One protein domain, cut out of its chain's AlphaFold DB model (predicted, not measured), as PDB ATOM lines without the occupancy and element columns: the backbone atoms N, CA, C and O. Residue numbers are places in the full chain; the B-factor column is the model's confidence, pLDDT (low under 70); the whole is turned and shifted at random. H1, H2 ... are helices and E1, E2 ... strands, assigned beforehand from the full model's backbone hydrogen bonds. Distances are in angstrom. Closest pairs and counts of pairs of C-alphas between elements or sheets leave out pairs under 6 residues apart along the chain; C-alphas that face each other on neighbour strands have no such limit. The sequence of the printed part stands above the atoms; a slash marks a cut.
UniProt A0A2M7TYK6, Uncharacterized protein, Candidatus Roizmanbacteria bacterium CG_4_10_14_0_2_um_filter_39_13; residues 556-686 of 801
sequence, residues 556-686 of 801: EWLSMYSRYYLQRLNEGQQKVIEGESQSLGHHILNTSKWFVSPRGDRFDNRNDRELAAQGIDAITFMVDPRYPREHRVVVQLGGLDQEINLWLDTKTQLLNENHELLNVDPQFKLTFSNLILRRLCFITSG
ATOM      1  N   GLU A 556      60.392  29.124 -47.315       36.19
ATOM      2  CA  GLU A 556      60.927  28.318 -48.418       36.19
ATOM      3  C   GLU A 556      60.525  26.839 -48.312       36.19
ATOM      4  O   GLU A 556      60.222  26.204 -49.330       36.19
ATOM      5  N   TRP A 557      60.411  26.324 -47.084       38.00
ATOM      6  CA  TRP A 557      59.988  24.953 -46.776       38.00
ATOM      7  C   TRP A 557      58.510  24.699 -47.088       38.00
ATOM      8  O   TRP A 557      58.179  23.692 -47.719       38.00
ATOM      9  N   LEU A 558      57.627  25.641 -46.743       35.03
ATOM     10  CA  LEU A 558      56.211  25.600 -47.133       35.03
ATOM     11  C   LEU A 558      56.064  25.569 -48.667       35.03
ATOM     12  O   LEU A 558      55.300  24.773 -49.217       35.03
ATOM     13  N   SER A 559      56.883  26.351 -49.380       35.47
ATOM     14  CA  SER A 559      56.926  26.331 -50.849       35.47
ATOM     15  C   SER A 559      57.442  25.003 -51.432       35.47
ATOM     16  O   SER A 559      57.092  24.658 -52.559       35.47
ATOM     17  N   MET A 560      58.263  24.247 -50.698       35.31
ATOM     18  CA  MET A 560      58.799  22.951 -51.129       35.31
ATOM     19  C   MET A 560      57.803  21.806 -50.927       35.31
ATOM     20  O   MET A 560      57.621  21.003 -51.842       35.31
ATOM     21  N   TYR A 561      57.126  21.756 -49.775       35.50
ATOM     22  CA  TYR A 561      56.122  20.725 -49.471       35.50
ATOM     23  C   TYR A 561      54.949  20.771 -50.466       35.50
ATOM     24  O   TYR A 561      54.419  19.756 -50.916       35.50
ATOM     25  N   SER A 562      54.617  21.980 -50.908       34.81
ATOM     26  CA  SER A 562      53.541  22.250 -51.851       34.81
ATOM     27  C   SER A 562      53.777  21.836 -53.300       34.81
ATOM     28  O   SER A 562      52.860  21.347 -53.961       34.81
ATOM     29  N   ARG A 563      55.009  21.990 -53.804       36.34
ATOM     30  CA  ARG A 563      55.366  21.666 -55.195       36.34
ATOM     31  C   ARG A 563      55.227  20.172 -55.486       36.34
ATOM     32  O   ARG A 563      54.976  19.802 -56.629       36.34
ATOM     33  N   TYR A 564      55.349  19.328 -54.460       34.12
ATOM     34  CA  TYR A 564      55.121  17.887 -54.554       34.12
ATOM     35  C   TYR A 564      53.626  17.528 -54.677       34.12
ATOM     36  O   TYR A 564      53.284  16.580 -55.380       34.12
ATOM     37  N   TYR A 565      52.728  18.311 -54.065       36.31
ATOM     38  CA  TYR A 565      51.280  18.047 -54.064       36.31
ATOM     39  C   TYR A 565      50.513  18.732 -55.213       36.31
ATOM     40  O   TYR A 565      49.480  18.224 -55.649       36.31
ATOM     41  N   LEU A 566      51.002  19.868 -55.731       37.25
ATOM     42  CA  LEU A 566      50.228  20.766 -56.608       37.25
ATOM     43  C   LEU A 566      50.425  20.595 -58.113       37.25
ATOM     44  O   LEU A 566      49.695  21.209 -58.886       37.25
ATOM     45  N   GLN A 567      51.311  19.703 -58.564       38.84
ATOM     46  CA  GLN A 567      51.510  19.402 -59.994       38.84
ATOM     47  C   GLN A 567      50.308  18.709 -60.687       38.84
ATOM     48  O   GLN A 567      50.470  18.073 -61.728       38.84
ATOM     49  N   ARG A 568      49.090  18.796 -60.135       40.81
ATOM     50  CA  ARG A 568      47.887  18.116 -60.643       40.81
ATOM     51  C   ARG A 568      46.631  18.979 -60.762       40.81
ATOM     52  O   ARG A 568      45.605  18.436 -61.160       40.81
ATOM     53  N   LEU A 569      46.677  20.277 -60.458       45.41
ATOM     54  CA  LEU A 569      45.496  21.130 -60.617       45.41
ATOM     55  C   LEU A 569      45.366  21.603 -62.069       45.41
ATOM     56  O   LEU A 569      46.266  22.252 -62.601       45.41
ATOM     57  N   ASN A 570      44.250  21.270 -62.717       55.50
ATOM     58  CA  ASN A 570      43.905  21.841 -64.019       55.50
ATOM     59  C   ASN A 570      43.327  23.265 -63.854       55.50
ATOM     60  O   ASN A 570      42.919  23.665 -62.761       55.50
ATOM     61  N   GLU A 571      43.267  24.042 -64.940       64.50
ATOM     62  CA  GLU A 571      42.784  25.436 -64.902       64.50
ATOM     63  C   GLU A 571      41.353  25.573 -64.345       64.50
ATOM     64  O   GLU A 571      41.023  26.571 -63.705       64.50
ATOM     65  N   GLY A 572      40.502  24.561 -64.553       64.44
ATOM     66  CA  GLY A 572      39.143  24.527 -64.011       64.44
ATOM     67  C   GLY A 572      39.127  24.449 -62.484       64.44
ATOM     68  O   GLY A 572      38.439  25.231 -61.831       64.44
ATOM     69  N   GLN A 573      39.935  23.561 -61.902       66.19
ATOM     70  CA  GLN A 573      40.066  23.416 -60.450       66.19
ATOM     71  C   GLN A 573      40.657  24.671 -59.804       66.19
ATOM     72  O   GLN A 573      40.202  25.078 -58.736       66.19
ATOM     73  N   GLN A 574      41.612  25.327 -60.466       68.69
ATOM     74  CA  GLN A 574      42.182  26.580 -59.975       68.69
ATOM     75  C   GLN A 574      41.112  27.677 -59.847       68.69
ATOM     76  O   GLN A 574      40.999  28.301 -58.792       68.69
ATOM     77  N   LYS A 575      40.267  27.856 -60.872       73.88
ATOM     78  CA  LYS A 575      39.164  28.834 -60.837       73.88
ATOM     79  C   LYS A 575      38.161  28.550 -59.720       73.88
ATOM     80  O   LYS A 575      37.656  29.486 -59.101       73.88
ATOM     81  N   VAL A 576      37.880  27.275 -59.441       76.75
ATOM     82  CA  VAL A 576      36.988  26.878 -58.338       76.75
ATOM     83  C   VAL A 576      37.582  27.284 -56.987       76.75
ATOM     84  O   VAL A 576      36.891  27.917 -56.190       76.75
ATOM     85  N   ILE A 577      38.866  26.994 -56.752       76.88
ATOM     86  CA  ILE A 577      39.553  27.334 -55.494       76.88
ATOM     87  C   ILE A 577      39.675  28.857 -55.327       76.88
ATOM     88  O   ILE A 577      39.495  29.374 -54.223       76.88
ATOM     89  N   GLU A 578      39.941  29.598 -56.404       81.19
ATOM     90  CA  GLU A 578      39.958  31.070 -56.392       81.19
ATOM     91  C   GLU A 578      38.589  31.644 -56.019       81.19
ATOM     92  O   GLU A 578      38.501  32.479 -55.112       81.19
ATOM     93  N   GLY A 579      37.519  31.161 -56.656       82.81
ATOM     94  CA  GLY A 579      36.151  31.583 -56.355       82.81
ATOM     95  C   GLY A 579      35.734  31.260 -54.918       82.81
ATOM     96  O   GLY A 579      35.115  32.089 -54.242       82.81
ATOM     97  N   GLU A 580      36.110  30.084 -54.410       83.94
ATOM     98  CA  GLU A 580      35.867  29.708 -53.018       83.94
ATOM     99  C   GLU A 580      36.638  30.613 -52.047       83.94
ATOM    100  O   GLU A 580      36.044  31.157 -51.117       83.94
ATOM    101  N   SER A 581      37.931  30.848 -52.289       84.44
ATOM    102  CA  SER A 581      38.788  31.670 -51.419       84.44
ATOM    103  C   SER A 581      38.274  33.106 -51.300       84.44
ATOM    104  O   SER A 581      38.205  33.651 -50.197       84.44
ATOM    105  N   GLN A 582      37.832  33.698 -52.415       84.31
ATOM    106  CA  GLN A 582      37.202  35.023 -52.420       84.31
ATOM    107  C   GLN A 582      35.902  35.038 -51.603       84.31
ATOM    108  O   GLN A 582      35.672  35.959 -50.814       84.31
ATOM    109  N   SER A 583      35.066  34.005 -51.751       84.12
ATOM    110  CA  SER A 583      33.815  33.867 -50.996       84.12
ATOM    111  C   SER A 583      34.065  33.719 -49.491       84.12
ATOM    112  O   SER A 583      33.366  34.351 -48.697       84.12
ATOM    113  N   LEU A 584      35.044  32.901 -49.091       88.25
ATOM    114  CA  LEU A 584      35.430  32.697 -47.691       88.25
ATOM    115  C   LEU A 584      35.977  33.988 -47.082       88.25
ATOM    116  O   LEU A 584      35.541  34.403 -46.008       88.25
ATOM    117  N   GLY A 585      36.875  34.665 -47.799       86.56
ATOM    118  CA  GLY A 585      37.451  35.935 -47.374       86.56
ATOM    119  C   GLY A 585      36.412  37.023 -47.143       86.56
ATOM    120  O   GLY A 585      36.428  37.704 -46.115       86.56
ATOM    121  N   HIS A 586      35.455  37.143 -48.066       83.81
ATOM    122  CA  HIS A 586      34.335  38.063 -47.908       83.81
ATOM    123  C   HIS A 586      33.512  37.745 -46.651       83.81
ATOM    124  O   HIS A 586      33.163  38.662 -45.905       83.81
ATOM    125  N   HIS A 587      33.239  36.461 -46.390       83.69
ATOM    126  CA  HIS A 587      32.457  36.048 -45.228       83.69
ATOM    127  C   HIS A 587      33.169  36.369 -43.899       83.69
ATOM    128  O   HIS A 587      32.576  36.965 -42.998       83.69
ATOM    129  N   ILE A 588      34.462  36.047 -43.797       88.06
ATOM    130  CA  ILE A 588      35.277  36.279 -42.594       88.06
ATOM    131  C   ILE A 588      35.357  37.775 -42.256       88.06
ATOM    132  O   ILE A 588      35.117  38.173 -41.119       88.06
ATOM    133  N   LEU A 589      35.658  38.628 -43.240       83.69
ATOM    134  CA  LEU A 589      35.961  40.042 -42.984       83.69
ATOM    135  C   LEU A 589      34.720  40.939 -42.863       83.69
ATOM    136  O   LEU A 589      34.761  41.984 -42.193       83.69
ATOM    137  N   ASN A 590      33.624  40.579 -43.536       78.56
ATOM    138  CA  ASN A 590      32.467  41.465 -43.678       78.56
ATOM    139  C   ASN A 590      31.228  40.963 -42.941       78.56
ATOM    140  O   ASN A 590      30.576  41.763 -42.272       78.56
ATOM    141  N   THR A 591      30.904  39.673 -43.022       76.81
ATOM    142  CA  THR A 591      29.632  39.157 -42.490       76.81
ATOM    143  C   THR A 591      29.773  38.519 -41.114       76.81
ATOM    144  O   THR A 591      28.847  38.611 -40.305       76.81
ATOM    145  N   SER A 592      30.926  37.916 -40.814       82.31
ATOM    146  CA  SER A 592      31.156  37.230 -39.546       82.31
ATOM    147  C   SER A 592      30.924  38.139 -38.334       82.31
ATOM    148  O   SER A 592      31.277  39.326 -38.320       82.31
ATOM    149  N   LYS A 593      30.325  37.564 -37.287       83.19
ATOM    150  CA  LYS A 593      30.191  38.186 -35.966       83.19
ATOM    151  C   LYS A 593      31.045  37.503 -34.897       83.19
ATOM    152  O   LYS A 593      31.100  38.027 -33.794       83.19
ATOM    153  N   TRP A 594      31.672  36.370 -35.199       86.00
ATOM    154  CA  TRP A 594      32.367  35.521 -34.230       86.00
ATOM    155  C   TRP A 594      33.873  35.738 -34.297       86.00
ATOM    156  O   TRP A 594      34.419  35.943 -35.380       86.00
ATOM    157  N   PHE A 595      34.541  35.668 -33.148       85.75
ATOM    158  CA  PHE A 595      35.979  35.910 -33.057       85.75
ATOM    159  C   PHE A 595      36.791  34.624 -32.929       85.75
ATOM    160  O   PHE A 595      36.299  33.598 -32.456       85.75
ATOM    161  N   VAL A 596      38.063  34.725 -33.316       87.38
ATOM    162  CA  VAL A 596      39.116  33.794 -32.890       87.38
ATOM    163  C   VAL A 596      39.323  33.968 -31.385       87.38
ATOM    164  O   VAL A 596      39.328  35.103 -30.911       87.38
ATOM    165  N   SER A 597      39.491  32.887 -30.625       83.06
ATOM    166  CA  SER A 597      39.742  32.999 -29.181       83.06
ATOM    167  C   SER A 597      41.105  33.665 -28.902       83.06
ATOM    168  O   SER A 597      42.099  33.298 -29.537       83.06
ATOM    169  N   PRO A 598      41.218  34.579 -27.917       78.94
ATOM    170  CA  PRO A 598      42.499  35.126 -27.460       78.94
ATOM    171  C   PRO A 598      43.465  34.050 -26.944       78.94
ATOM    172  O   PRO A 598      44.673  34.265 -26.915       78.94
ATOM    173  N   ARG A 599      42.945  32.872 -26.565       77.75
ATOM    174  CA  ARG A 599      43.737  31.694 -26.168       77.75
ATOM    175  C   ARG A 599      44.349  30.938 -27.347       77.75
ATOM    176  O   ARG A 599      45.211  30.088 -27.144       77.75
ATOM    177  N   GLY A 600      43.884  31.228 -28.552       85.12
ATOM    178  CA  GLY A 600      44.198  30.493 -29.758       85.12
ATOM    179  C   GLY A 600      43.204  29.367 -30.039       85.12
ATOM    180  O   GLY A 600      42.734  28.682 -29.132       85.12
ATOM    181  N   ASP A 601      42.909  29.169 -31.317       86.25
ATOM    182  CA  ASP A 601      42.044  28.110 -31.830       86.25
ATOM    183  C   ASP A 601      42.865  27.174 -32.717       86.25
ATOM    184  O   ASP A 601      43.366  27.587 -33.765       86.25
ATOM    185  N   ARG A 602      43.030  25.925 -32.284       88.38
ATOM    186  CA  ARG A 602      43.959  24.953 -32.861       88.38
ATOM    187  C   ARG A 602      43.218  23.831 -33.580       88.38
ATOM    188  O   ARG A 602      42.360  23.174 -33.004       88.38
ATOM    189  N   PHE A 603      43.607  23.573 -34.819       87.88
ATOM    190  CA  PHE A 603      43.227  22.381 -35.571       87.88
ATOM    191  C   PHE A 603      44.413  21.427 -35.593       87.88
ATOM    192  O   PHE A 603      45.480  21.799 -36.072       87.88
ATOM    193  N   ASP A 604      44.222  20.220 -35.068       83.56
ATOM    194  CA  ASP A 604      45.238  19.167 -35.026       83.56
ATOM    195  C   ASP A 604      44.994  18.126 -36.118       83.56
ATOM    196  O   ASP A 604      43.850  17.747 -36.378       83.56
ATOM    197  N   ASN A 605      46.067  17.574 -36.684       78.62
ATOM    198  CA  ASN A 605      45.993  16.536 -37.718       78.62
ATOM    199  C   ASN A 605      45.200  15.283 -37.308       78.62
ATOM    200  O   ASN A 605      44.594  14.624 -38.152       78.62
ATOM    201  N   ARG A 606      45.135  14.974 -36.008       75.81
ATOM    202  CA  ARG A 606      44.355  13.854 -35.457       75.81
ATOM    203  C   ARG A 606      42.859  13.997 -35.736       75.81
ATOM    204  O   ARG A 606      42.175  12.991 -35.900       75.81
ATOM    205  N   ASN A 607      42.379  15.237 -35.802       75.06
ATOM    206  CA  ASN A 607      40.967  15.593 -35.940       75.06
ATOM    207  C   ASN A 607      40.675  16.338 -37.254       75.06
ATOM    208  O   ASN A 607      39.562  16.820 -37.454       75.06
ATOM    209  N   ASP A 608      41.667  16.437 -38.142       79.88
ATOM    210  CA  ASP A 608      41.586  17.119 -39.428       79.88
ATOM    211  C   ASP A 608      42.372  16.323 -40.481       79.88
ATOM    212  O   ASP A 608      43.600  16.402 -40.595       79.88
ATOM    213  N   ARG A 609      41.637  15.526 -41.268       75.56
ATOM    214  CA  ARG A 609      42.217  14.636 -42.287       75.56
ATOM    215  C   ARG A 609      42.957  15.395 -43.386       75.56
ATOM    216  O   ARG A 609      43.899  14.852 -43.958       75.56
ATOM    217  N   GLU A 610      42.535  16.619 -43.692       75.75
ATOM    218  CA  GLU A 610      43.198  17.442 -44.702       75.75
ATOM    219  C   GLU A 610      44.571  17.910 -44.200       75.75
ATOM    220  O   GLU A 610      45.522  17.880 -44.974       75.75
ATOM    221  N   LEU A 611      44.717  18.265 -42.914       73.19
ATOM    222  CA  LEU A 611      46.030  18.595 -42.335       73.19
ATOM    223  C   LEU A 611      46.956  17.378 -42.287       73.19
ATOM    224  O   LEU A 611      48.117  17.480 -42.686       73.19
ATOM    225  N   ALA A 612      46.429  16.216 -41.886       69.12
ATOM    226  CA  ALA A 612      47.188  14.966 -41.870       69.12
ATOM    227  C   ALA A 612      47.734  14.598 -43.260       69.12
ATOM    228  O   ALA A 612      48.902  14.239 -43.394       69.12
ATOM    229  N   ALA A 613      46.914  14.734 -44.308       58.44
ATOM    230  CA  ALA A 613      47.328  14.464 -45.686       58.44
ATOM    231  C   ALA A 613      48.408  15.435 -46.205       58.44
ATOM    232  O   ALA A 613      49.149  15.083 -47.123       58.44
ATOM    233  N   GLN A 614      48.488  16.635 -45.620       55.22
ATOM    234  CA  GLN A 614      49.429  17.702 -45.973       55.22
ATOM    235  C   GLN A 614      50.645  17.772 -45.033       55.22
ATOM    236  O   GLN A 614      51.418  18.721 -45.124       55.22
ATOM    237  N   GLY A 615      50.820  16.808 -44.120       56.78
ATOM    238  CA  GLY A 615      51.955  16.782 -43.187       56.78
ATOM    239  C   GLY A 615      52.027  17.986 -42.244       56.78
ATOM    240  O   GLY A 615      53.109  18.347 -41.782       56.78
ATOM    241  N   ILE A 616      50.891  18.628 -41.978       65.94
ATOM    242  CA  ILE A 616      50.780  19.731 -41.026       65.94
ATOM    243  C   ILE A 616      50.300  19.129 -39.711       65.94
ATOM    244  O   ILE A 616      49.222  18.546 -39.679       65.94
ATOM    245  N   ASP A 617      51.074  19.264 -38.638       72.56
ATOM    246  CA  ASP A 617      50.707  18.747 -37.318       72.56
ATOM    247  C   ASP A 617      49.578  19.560 -36.697       72.56
ATOM    248  O   ASP A 617      48.612  18.987 -36.179       72.56
ATOM    249  N   ALA A 618      49.678  20.888 -36.785       82.88
ATOM    250  CA  ALA A 618      48.642  21.780 -36.299       82.88
ATOM    251  C   ALA A 618      48.623  23.139 -37.002       82.88
ATOM    252  O   ALA A 618      49.652  23.660 -37.428       82.88
ATOM    253  N   ILE A 619      47.439  23.748 -37.051       86.31
ATOM    254  CA  ILE A 619      47.256  25.165 -37.383       86.31
ATOM    255  C   ILE A 619      46.543  25.836 -36.218       86.31
ATOM    256  O   ILE A 619      45.420  25.460 -35.886       86.31
ATOM    257  N   THR A 620      47.175  26.841 -35.618       90.88
ATOM    258  CA  THR A 620      46.614  27.622 -34.512       90.88
ATOM    259  C   THR A 620      46.355  29.054 -34.953       90.88
ATOM    260  O   THR A 620      47.270  29.775 -35.341       90.88
ATOM    261  N   PHE A 621      45.106  29.491 -34.874       91.88
ATOM    262  CA  PHE A 621      44.712  30.874 -35.117       91.88
ATOM    263  C   PHE A 621      44.802  31.651 -33.817       91.88
ATOM    264  O   PHE A 621      44.230  31.226 -32.822       91.88
ATOM    265  N   MET A 622      45.485  32.791 -33.825       88.19
ATOM    266  CA  MET A 622      45.611  33.661 -32.663       88.19
ATOM    267  C   MET A 622      45.206  35.092 -32.994       88.19
ATOM    268  O   MET A 622      45.249  35.539 -34.143       88.19
ATOM    269  N   VAL A 623      44.835  35.821 -31.948       84.75
ATOM    270  CA  VAL A 623      44.532  37.246 -32.021       84.75
ATOM    271  C   VAL A 623      45.824  38.048 -31.861       84.75
ATOM    272  O   VAL A 623      46.619  37.780 -30.960       84.75
ATOM    273  N   ASP A 624      46.034  39.040 -32.729       86.19
ATOM    274  CA  ASP A 624      47.073  40.059 -32.566       86.19
ATOM    275  C   ASP A 624      46.405  41.429 -32.355       86.19
ATOM    276  O   ASP A 624      45.897  42.012 -33.316       86.19
ATOM    277  N   PRO A 625      46.408  41.978 -31.123       82.31
ATOM    278  CA  PRO A 625      45.767  43.261 -30.831       82.31
ATOM    279  C   PRO A 625      46.325  44.445 -31.636       82.31
ATOM    280  O   PRO A 625      45.669  45.479 -31.743       82.31
ATOM    281  N   ARG A 626      47.534  44.330 -32.208       83.12
ATOM    282  CA  ARG A 626      48.119  45.386 -33.055       83.12
ATOM    283  C   ARG A 626      47.483  45.420 -34.441       83.12
ATOM    284  O   ARG A 626      47.380  46.493 -35.034       83.12
ATOM    285  N   TYR A 627      47.035  44.262 -34.927       85.00
ATOM    286  CA  TYR A 627      46.443  44.066 -36.247       85.00
ATOM    287  C   TYR A 627      45.094  43.342 -36.117       85.00
ATOM    288  O   TYR A 627      44.929  42.224 -36.591       85.00
ATOM    289  N   PRO A 628      44.077  43.986 -35.520       76.81
ATOM    290  CA  PRO A 628      42.833  43.340 -35.074       76.81
ATOM    291  C   PRO A 628      41.922  42.796 -36.194       76.81
ATOM    292  O   PRO A 628      40.865  42.227 -35.926       76.81
ATOM    293  N   ARG A 629      42.274  43.029 -37.464       78.12
ATOM    294  CA  ARG A 629      41.574  42.500 -38.651       78.12
ATOM    295  C   ARG A 629      42.450  41.609 -39.519       78.12
ATOM    296  O   ARG A 629      42.007  41.172 -40.578       78.12
ATOM    297  N   GLU A 630      43.683  41.405 -39.093       88.00
ATOM    298  CA  GLU A 630      44.552  40.387 -39.637       88.00
ATOM    299  C   GLU A 630      44.515  39.213 -38.670       88.00
ATOM    300  O   GLU A 630      44.277  39.370 -37.469       88.00
ATOM    301  N   HIS A 631      44.697  38.014 -39.196       86.12
ATOM    302  CA  HIS A 631      44.657  36.816 -38.373       86.12
ATOM    303  C   HIS A 631      46.051  36.230 -38.309       86.12
ATOM    304  O   HIS A 631      46.592  35.832 -39.341       86.12
ATOM    305  N   ARG A 632      46.621  36.168 -37.103       90.12
ATOM    306  CA  ARG A 632      47.873  35.451 -36.892       90.12
ATOM    307  C   ARG A 632      47.585  33.958 -36.978       90.12
ATOM    308  O   ARG A 632      46.695  33.444 -36.303       90.12
ATOM    309  N   VAL A 633      48.346  33.273 -37.810       89.25
ATOM    310  CA  VAL A 633      48.248  31.842 -38.065       89.25
ATOM    311  C   VAL A 633      49.594  31.231 -37.717       89.25
ATOM    312  O   VAL A 633      50.611  31.573 -38.309       89.25
ATOM    313  N   VAL A 634      49.601  30.340 -36.738       87.81
ATOM    314  CA  VAL A 634      50.779  29.591 -36.315       87.81
ATOM    315  C   VAL A 634      50.662  28.185 -36.883       87.81
ATOM    316  O   VAL A 634      49.717  27.465 -36.565       87.81
ATOM    317  N   VAL A 635      51.589  27.806 -37.755       79.00
ATOM    318  CA  VAL A 635      51.586  26.508 -38.435       79.00
ATOM    319  C   VAL A 635      52.713  25.654 -37.873       79.00
ATOM    320  O   VAL A 635      53.872  26.062 -37.888       79.00
ATOM    321  N   GLN A 636      52.368  24.465 -37.389       74.94
ATOM    322  CA  GLN A 636      53.306  23.455 -36.918       74.94
ATOM    323  C   GLN A 636      53.369  22.332 -37.958       74.94
ATOM    324  O   GLN A 636      52.341  21.743 -38.293       74.94
ATOM    325  N   LEU A 637      54.556  22.057 -38.497       61.03
ATOM    326  CA  LEU A 637      54.765  21.032 -39.524       61.03
ATOM    327  C   LEU A 637      55.283  19.731 -38.905       61.03
ATOM    328  O   LEU A 637      56.081  19.764 -37.971       61.03
ATOM    329  N   GLY A 638      54.873  18.598 -39.479       48.41
ATOM    330  CA  GLY A 638      55.319  17.271 -39.061       48.41
ATOM    331  C   GLY A 638      56.836  17.124 -39.119       48.41
ATOM    332  O   GLY A 638      57.446  17.334 -40.167       48.41
ATOM    333  N   GLY A 639      57.442  16.754 -37.988       46.03
ATOM    334  CA  GLY A 639      58.887  16.519 -37.879       46.03
ATOM    335  C   GLY A 639      59.745  17.777 -37.688       46.03
ATOM    336  O   GLY A 639      60.971  17.671 -37.700       46.03
ATOM    337  N   LEU A 640      59.136  18.954 -37.491       46.59
ATOM    338  CA  LEU A 640      59.835  20.198 -37.160       46.59
ATOM    339  C   LEU A 640      59.361  20.739 -35.802       46.59
ATOM    340  O   LEU A 640      58.176  20.986 -35.601       46.59
ATOM    341  N   ASP A 641      60.300  21.008 -34.891       49.91
ATOM    342  CA  ASP A 641      60.004  21.625 -33.583       49.91
ATOM    343  C   ASP A 641      59.661  23.126 -33.683       49.91
ATOM    344  O   ASP A 641      59.327  23.762 -32.683       49.91
ATOM    345  N   GLN A 642      59.780  23.723 -34.874       54.84
ATOM    346  CA  GLN A 642      59.621  25.160 -35.078       54.84
ATOM    347  C   GLN A 642      58.213  25.517 -35.563       54.84
ATOM    348  O   GLN A 642      57.715  24.981 -36.554       54.84
ATOM    349  N   GLU A 643      57.600  26.480 -34.880       68.25
ATOM    350  CA  GLU A 643      56.345  27.109 -35.282       68.25
ATOM    351  C   GLU A 643      56.594  28.167 -36.364       68.25
ATOM    352  O   GLU A 643      57.483  29.009 -36.227       68.25
ATOM    353  N   ILE A 644      55.791  28.148 -37.427       73.00
ATOM    354  CA  ILE A 644      55.829  29.151 -38.493       73.00
ATOM    355  C   ILE A 644      54.726  30.168 -38.232       73.00
ATOM    356  O   ILE A 644      53.546  29.812 -38.282       73.00
ATOM    357  N   ASN A 645      55.082  31.430 -37.983       79.06
ATOM    358  CA  ASN A 645      54.082  32.479 -37.821       79.06
ATOM    359  C   ASN A 645      53.794  33.157 -39.162       79.06
ATOM    360  O   ASN A 645      54.684  33.611 -39.878       79.06
ATOM    361  N   LEU A 646      52.517  33.235 -39.497       85.75
ATOM    362  CA  LEU A 646      51.997  33.882 -40.690       85.75
ATOM    363  C   LEU A 646      50.876  34.833 -40.284       85.75
ATOM    364  O   LEU A 646      50.255  34.669 -39.234       85.75
ATOM    365  N   TRP A 647      50.590  35.807 -41.136       88.81
ATOM    366  CA  TRP A 647      49.425  36.673 -40.991       88.81
ATOM    367  C   TRP A 647      48.557  36.553 -42.231       88.81
ATOM    368  O   TRP A 647      49.056  36.485 -43.350       88.81
ATOM    369  N   LEU A 648      47.246  36.506 -42.046       87.88
ATOM    370  CA  LEU A 648      46.290  36.652 -43.132       87.88
ATOM    371  C   LEU A 648      45.798  38.098 -43.132       87.88
ATOM    372  O   LEU A 648      45.130  38.514 -42.184       87.88
ATOM    373  N   ASP A 649      46.139  38.851 -44.174       87.69
ATOM    374  CA  ASP A 649      45.816  40.273 -44.259       87.69
ATOM    375  C   ASP A 649      44.327  40.531 -44.572       87.69
ATOM    376  O   ASP A 649      43.530  39.635 -44.869       87.69
ATOM    377  N   THR A 650      43.944  41.809 -44.572       83.38
ATOM    378  CA  THR A 650      42.572  42.245 -44.903       83.38
ATOM    379  C   THR A 650      42.162  42.040 -46.370       83.38
ATOM    380  O   THR A 650      41.012  42.294 -46.728       83.38
ATOM    381  N   LYS A 651      43.076  41.587 -47.233       82.44
ATOM    382  CA  LYS A 651      42.818  41.158 -48.615       82.44
ATOM    383  C   LYS A 651      42.908  39.639 -48.761       82.44
ATOM    384  O   LYS A 651      42.908  39.145 -49.889       82.44
ATOM    385  N   THR A 652      42.959  38.898 -47.654       81.00
ATOM    386  CA  THR A 652      43.120  37.438 -47.601       81.00
ATOM    387  C   THR A 652      44.412  36.907 -48.215       81.00
ATOM    388  O   THR A 652      44.482  35.769 -48.671       81.00
ATOM    389  N   GLN A 653      45.454  37.730 -48.223       83.38
ATOM    390  CA  GLN A 653      46.793  37.366 -48.651       83.38
ATOM    391  C   GLN A 653      47.621  36.956 -47.435       83.38
ATOM    392  O   GLN A 653      47.582  37.600 -46.389       83.38
ATOM    393  N   LEU A 654      48.383  35.874 -47.586       79.56
ATOM    394  CA  LEU A 654      49.328  35.449 -46.561       79.56
ATOM    395  C   LEU A 654      50.547  36.374 -46.537       79.56
ATOM    396  O   LEU A 654      51.150  36.654 -47.583       79.56
ATOM    397  N   LEU A 655      50.905  36.798 -45.333       80.94
ATOM    398  CA  LEU A 655      52.082  37.567 -44.973       80.94
ATOM    399  C   LEU A 655      52.999  36.716 -44.082       80.94
ATOM    400  O   LEU A 655      52.528  35.843 -43.348       80.94
ATOM    401  N   ASN A 656      54.301  36.972 -44.147       77.38
ATOM    402  CA  ASN A 656      55.298  36.365 -43.261       77.38
ATOM    403  C   ASN A 656      55.377  37.092 -41.900       77.38
ATOM    404  O   ASN A 656      54.641  38.045 -41.640       77.38
ATOM    405  N   GLU A 657      56.313  36.678 -41.042       75.94
ATOM    406  CA  GLU A 657      56.544  37.284 -39.718       75.94
ATOM    407  C   GLU A 657      56.892  38.779 -39.763       75.94
ATOM    408  O   GLU A 657      56.588  39.528 -38.832       75.94
ATOM    409  N   ASN A 658      57.460  39.239 -40.879       78.06
ATOM    410  CA  ASN A 658      57.809  40.637 -41.114       78.06
ATOM    411  C   ASN A 658      56.649  41.458 -41.713       78.06
ATOM    412  O   ASN A 658      56.849  42.625 -42.042       78.06
ATOM    413  N   HIS A 659      55.443  40.884 -41.835       74.50
ATOM    414  CA  HIS A 659      54.271  41.486 -42.498       74.50
ATOM    415  C   HIS A 659      54.491  41.801 -43.988       74.50
ATOM    416  O   HIS A 659      53.831  42.663 -44.571       74.50
ATOM    417  N   GLU A 660      55.404  41.080 -44.635       75.75
ATOM    418  CA  GLU A 660      55.614  41.148 -46.077       75.75
ATOM    419  C   GLU A 660      54.827  40.038 -46.771       75.75
ATOM    420  O   GLU A 660      54.622  38.958 -46.214       75.75
ATOM    421  N   LEU A 661      54.395  40.287 -48.010       70.38
ATOM    422  CA  LEU A 661      53.667  39.289 -48.787       70.38
ATOM    423  C   LEU A 661      54.487  38.010 -48.930       70.38
ATOM    424  O   LEU A 661      55.599  38.033 -49.452       70.38
ATOM    425  N   LEU A 662      53.881  36.885 -48.546       62.19
ATOM    426  CA  LEU A 662      54.497  35.574 -48.675       62.19
ATOM    427  C   LEU A 662      54.816  35.318 -50.155       62.19
ATOM    428  O   LEU A 662      53.897  35.229 -50.985       62.19
ATOM    429  N   ASN A 663      56.108  35.259 -50.482       57.53
ATOM    430  CA  ASN A 663      56.602  35.085 -51.844       57.53
ATOM    431  C   ASN A 663      56.867  33.600 -52.110       57.53
ATOM    432  O   ASN A 663      57.974  33.098 -51.940       57.53
ATOM    433  N   VAL A 664      55.804  32.891 -52.476       54.34
ATOM    434  CA  VAL A 664      55.818  31.464 -52.810       54.34
ATOM    435  C   VAL A 664      55.085  31.247 -54.129       54.34
ATOM    436  O   VAL A 664      54.426  32.160 -54.632       54.34
ATOM    437  N   ASP A 665      55.201  30.041 -54.687       53.88
ATOM    438  CA  ASP A 665      54.509  29.661 -55.918       53.88
ATOM    439  C   ASP A 665      53.014  30.064 -55.877       53.88
ATOM    440  O   ASP A 665      52.342  29.787 -54.874       53.88
ATOM    441  N   PRO A 666      52.471  30.717 -56.925       61.00
ATOM    442  CA  PRO A 666      51.094  31.206 -56.922       61.00
ATOM    443  C   PRO A 666      50.036  30.118 -56.689       61.00
ATOM    444  O   PRO A 666      49.053  30.374 -55.992       61.00
ATOM    445  N   GLN A 667      50.231  28.906 -57.222       56.72
ATOM    446  CA  GLN A 667      49.274  27.804 -57.067       56.72
ATOM    447  C   GLN A 667      49.288  27.262 -55.637       56.72
ATOM    448  O   GLN A 667      48.239  26.929 -55.072       56.72
ATOM    449  N   PHE A 668      50.467  27.237 -55.013       57.75
ATOM    450  CA  PHE A 668      50.565  26.924 -53.593       57.75
ATOM    451  C   PHE A 668      49.949  27.986 -52.721       57.75
ATOM    452  O   PHE A 668      49.140  27.661 -51.854       57.75
ATOM    453  N   LYS A 669      50.299  29.247 -52.973       68.12
ATOM    454  CA  LYS A 669      49.756  30.370 -52.225       68.12
ATOM    455  C   LYS A 669      48.237  30.303 -52.211       68.12
ATOM    456  O   LYS A 669      47.646  30.431 -51.147       68.12
ATOM    457  N   LEU A 670      47.621  30.029 -53.359       72.75
ATOM    458  CA  LEU A 670      46.181  29.867 -53.489       72.75
ATOM    459  C   LEU A 670      45.635  28.702 -52.643       72.75
ATOM    460  O   LEU A 670      44.730  28.903 -51.836       72.75
ATOM    461  N   THR A 671      46.194  27.500 -52.796       70.75
ATOM    462  CA  THR A 671      45.678  26.287 -52.133       70.75
ATOM    463  C   THR A 671      45.875  26.334 -50.619       70.75
ATOM    464  O   THR A 671      44.978  25.997 -49.850       70.75
ATOM    465  N   PHE A 672      47.033  26.812 -50.174       76.25
ATOM    466  CA  PHE A 672      47.354  26.962 -48.760       76.25
ATOM    467  C   PHE A 672      46.552  28.087 -48.103       76.25
ATOM    468  O   PHE A 672      46.049  27.917 -46.993       76.25
ATOM    469  N   SER A 673      46.341  29.204 -48.810       83.56
ATOM    470  CA  SER A 673      45.438  30.260 -48.334       83.56
ATOM    471  C   SER A 673      44.012  29.734 -48.199       83.56
ATOM    472  O   SER A 673      43.378  29.995 -47.184       83.56
ATOM    473  N   ASN A 674      43.514  28.947 -49.161       85.81
ATOM    474  CA  ASN A 674      42.189  28.326 -49.078       85.81
ATOM    475  C   ASN A 674      42.071  27.384 -47.864       85.81
ATOM    476  O   ASN A 674      41.111  27.479 -47.100       85.81
ATOM    477  N   LEU A 675      43.086  26.545 -47.630       86.25
ATOM    478  CA  LEU A 675      43.167  25.646 -46.477       86.25
ATOM    479  C   LEU A 675      43.058  26.417 -45.147       86.25
ATOM    480  O   LEU A 675      42.267  26.043 -44.275       86.25
ATOM    481  N   ILE A 676      43.788  27.528 -45.009       90.06
ATOM    482  CA  ILE A 676      43.727  28.420 -43.839       90.06
ATOM    483  C   ILE A 676      42.357  29.112 -43.744       90.06
ATOM    484  O   ILE A 676      41.738  29.128 -42.678       90.06
ATOM    485  N   LEU A 677      41.844  29.641 -44.857       91.81
ATOM    486  CA  LEU A 677      40.571  30.362 -44.930       91.81
ATOM    487  C   LEU A 677      39.377  29.488 -44.538       91.81
ATOM    488  O   LEU A 677      38.491  29.968 -43.837       91.81
ATOM    489  N   ARG A 678      39.338  28.209 -44.934       92.00
ATOM    490  CA  ARG A 678      38.240  27.291 -44.573       92.00
ATOM    491  C   ARG A 678      38.150  27.091 -43.060       92.00
ATOM    492  O   ARG A 678      37.066  27.191 -42.486       92.00
ATOM    493  N   ARG A 679      39.291  26.905 -42.398       92.44
ATOM    494  CA  ARG A 679      39.393  26.739 -40.937       92.44
ATOM    495  C   ARG A 679      39.081  28.029 -40.186       92.44
ATOM    496  O   ARG A 679      38.307  28.017 -39.229       92.44
ATOM    497  N   LEU A 680      39.585  29.158 -40.674       92.44
ATOM    498  CA  LEU A 680      39.243  30.467 -40.124       92.44
ATOM    499  C   LEU A 680      37.748  30.779 -40.283       92.44
ATOM    500  O   LEU A 680      37.116  31.287 -39.358       92.44
ATOM    501  N   CYS A 681      37.146  30.432 -41.421       91.06
ATOM    502  CA  CYS A 681      35.707  30.556 -41.635       91.06
ATOM    503  C   CYS A 681      34.921  29.635 -40.693       91.06
ATOM    504  O   CYS A 681      33.882  30.028 -40.172       91.06
ATOM    505  N   PHE A 682      35.414  28.430 -40.410       89.19
ATOM    506  CA  PHE A 682      34.790  27.520 -39.447       89.19
ATOM    507  C   PHE A 682      34.721  28.132 -38.040       89.19
ATOM    508  O   PHE A 682      33.663  28.133 -37.412       89.19
ATOM    509  N   ILE A 683      35.816  28.760 -37.595       87.75
ATOM    510  CA  ILE A 683      35.878  29.522 -36.339       87.75
ATOM    511  C   ILE A 683      34.879  30.689 -36.356       87.75
ATOM    512  O   ILE A 683      34.124  30.891 -35.404       87.75
ATOM    513  N   THR A 684      34.887  31.472 -37.431       88.50
ATOM    514  CA  THR A 684      34.232  32.789 -37.486       88.50
ATOM    515  C   THR A 684      32.777  32.742 -37.989       88.50
ATOM    516  O   THR A 684      32.048  33.726 -37.890       88.50
ATOM    517  N   SER A 685      32.293  31.607 -38.485       84.50
ATOM    518  CA  SER A 685      30.922  31.444 -39.012       84.50
ATOM    519  C   SER A 685      29.851  31.256 -37.933       84.50
ATOM    520  O   SER A 685      28.668  31.488 -38.176       84.50
ATOM    521  N   GLY A 686      30.239  30.843 -36.722       76.94
ATOM    522  CA  GLY A 686      29.291  30.506 -35.655       76.94
ATOM    523  C   GLY A 686      28.778  29.071 -35.690       76.94
ATOM    524  O   GLY A 686      27.897  28.734 -34.904       76.94
TER     525      GLY A 686
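This is residues 556 to 686 of the 801 residues of an uncharacterized protein of Candidatus Roizmanbacteria bacterium CG_4_10_14_0_2_um_filter_39_13 (UniProt A0A2M7TYK6). A twisted sheet of four strands has one helix, H4, crossing one of its faces, and the longest helix, H2, packs on the side of H4 that looks away from the sheet. H4 is thus the core piece between sheet and H2, while H1 meets H4 near its first residues and the small H3 sits by the sheet. The printed part has 131 residues, with named elements in the order H1, H2, E1, H3, E2, E3, E4, H4; the sheet runs E1, E2, E3, E4, antiparallel throughout, and the class is mixed, helices and strands. The whole is compact, with a radius of gyration of the C-alphas of 14.0 A and spans of 37 by 35 by 30 A.

Find C-alpha 556 at (60.927, 28.318, -48.418); from there H1 runs to residue 565, 15.2 A. H2, residues 571 to 591, covers 29.4 A from C-alpha 571 at (42.784, 25.436, -64.902). Next come E1, residues 601 to 604, and H3, residues 609 to 613. E2, residues 616 to 622, is 17.1 A long, E3, residues 631 to 637, 18.8 A, and E4, residues 643 to 648, 15.9 A. H4, residues 666 to 684, runs 25.8 A to C-alpha 684 at (34.232, 32.789, -37.486).

Begin at the sheet, where E2, E3 and E4 form a meander, each strand the antiparallel neighbour of the one before; E2 and E3 are a hairpin, as are E3 and E4. Look for N 603 and O 619 at 2.8 A between E1 and E2, N 620 and O 634 at 2.8 A between E2 and E3, and N 633 and O 646 at 2.8 A between E3 and E4. H4 is on one face, making two layers, helix and sheet; its height over the sheet is 9.3 A, and it runs across the strands, at 66 degrees to E3 on the local plane. It lies over E3 and only just over E2, on which 3 of its C-alphas fall. H3 only grazes the sheet, with residues 610 to 612. H2 touches H4, closest at the C-alphas of Ser 581 and Asn 674, 5.3 A; they run the same way at a steep tilt of 36 degrees, only just past shallow. H1 only just touches H4, with 3 pairs of C-alphas within 8 A, through residue 668 of H4 alone; the closest C-alphas are those of Ser 562 and Phe 668, 5.8 A. H1 and H2 are apart. Every O i to N i+4 pair is within hydrogen-bond range in H2 and H3, against 3 of 6 in H1 and 14 of 15 in H4.

The two C-alphas farthest apart are those of Asn 570 and Pro 625, 39.5 A. The printed part has no cut. The link from E4 to H4, 17 residues, is long; within it residues 654 to 655 pair antiparallel with residues 647 to 648 of E4. Look for pLDDT under 70 at residues 556 to 574, 612 to 616, 637 to 643 and 662 to 669; the mean of the printed part is 73.3, and that of H1 is 36.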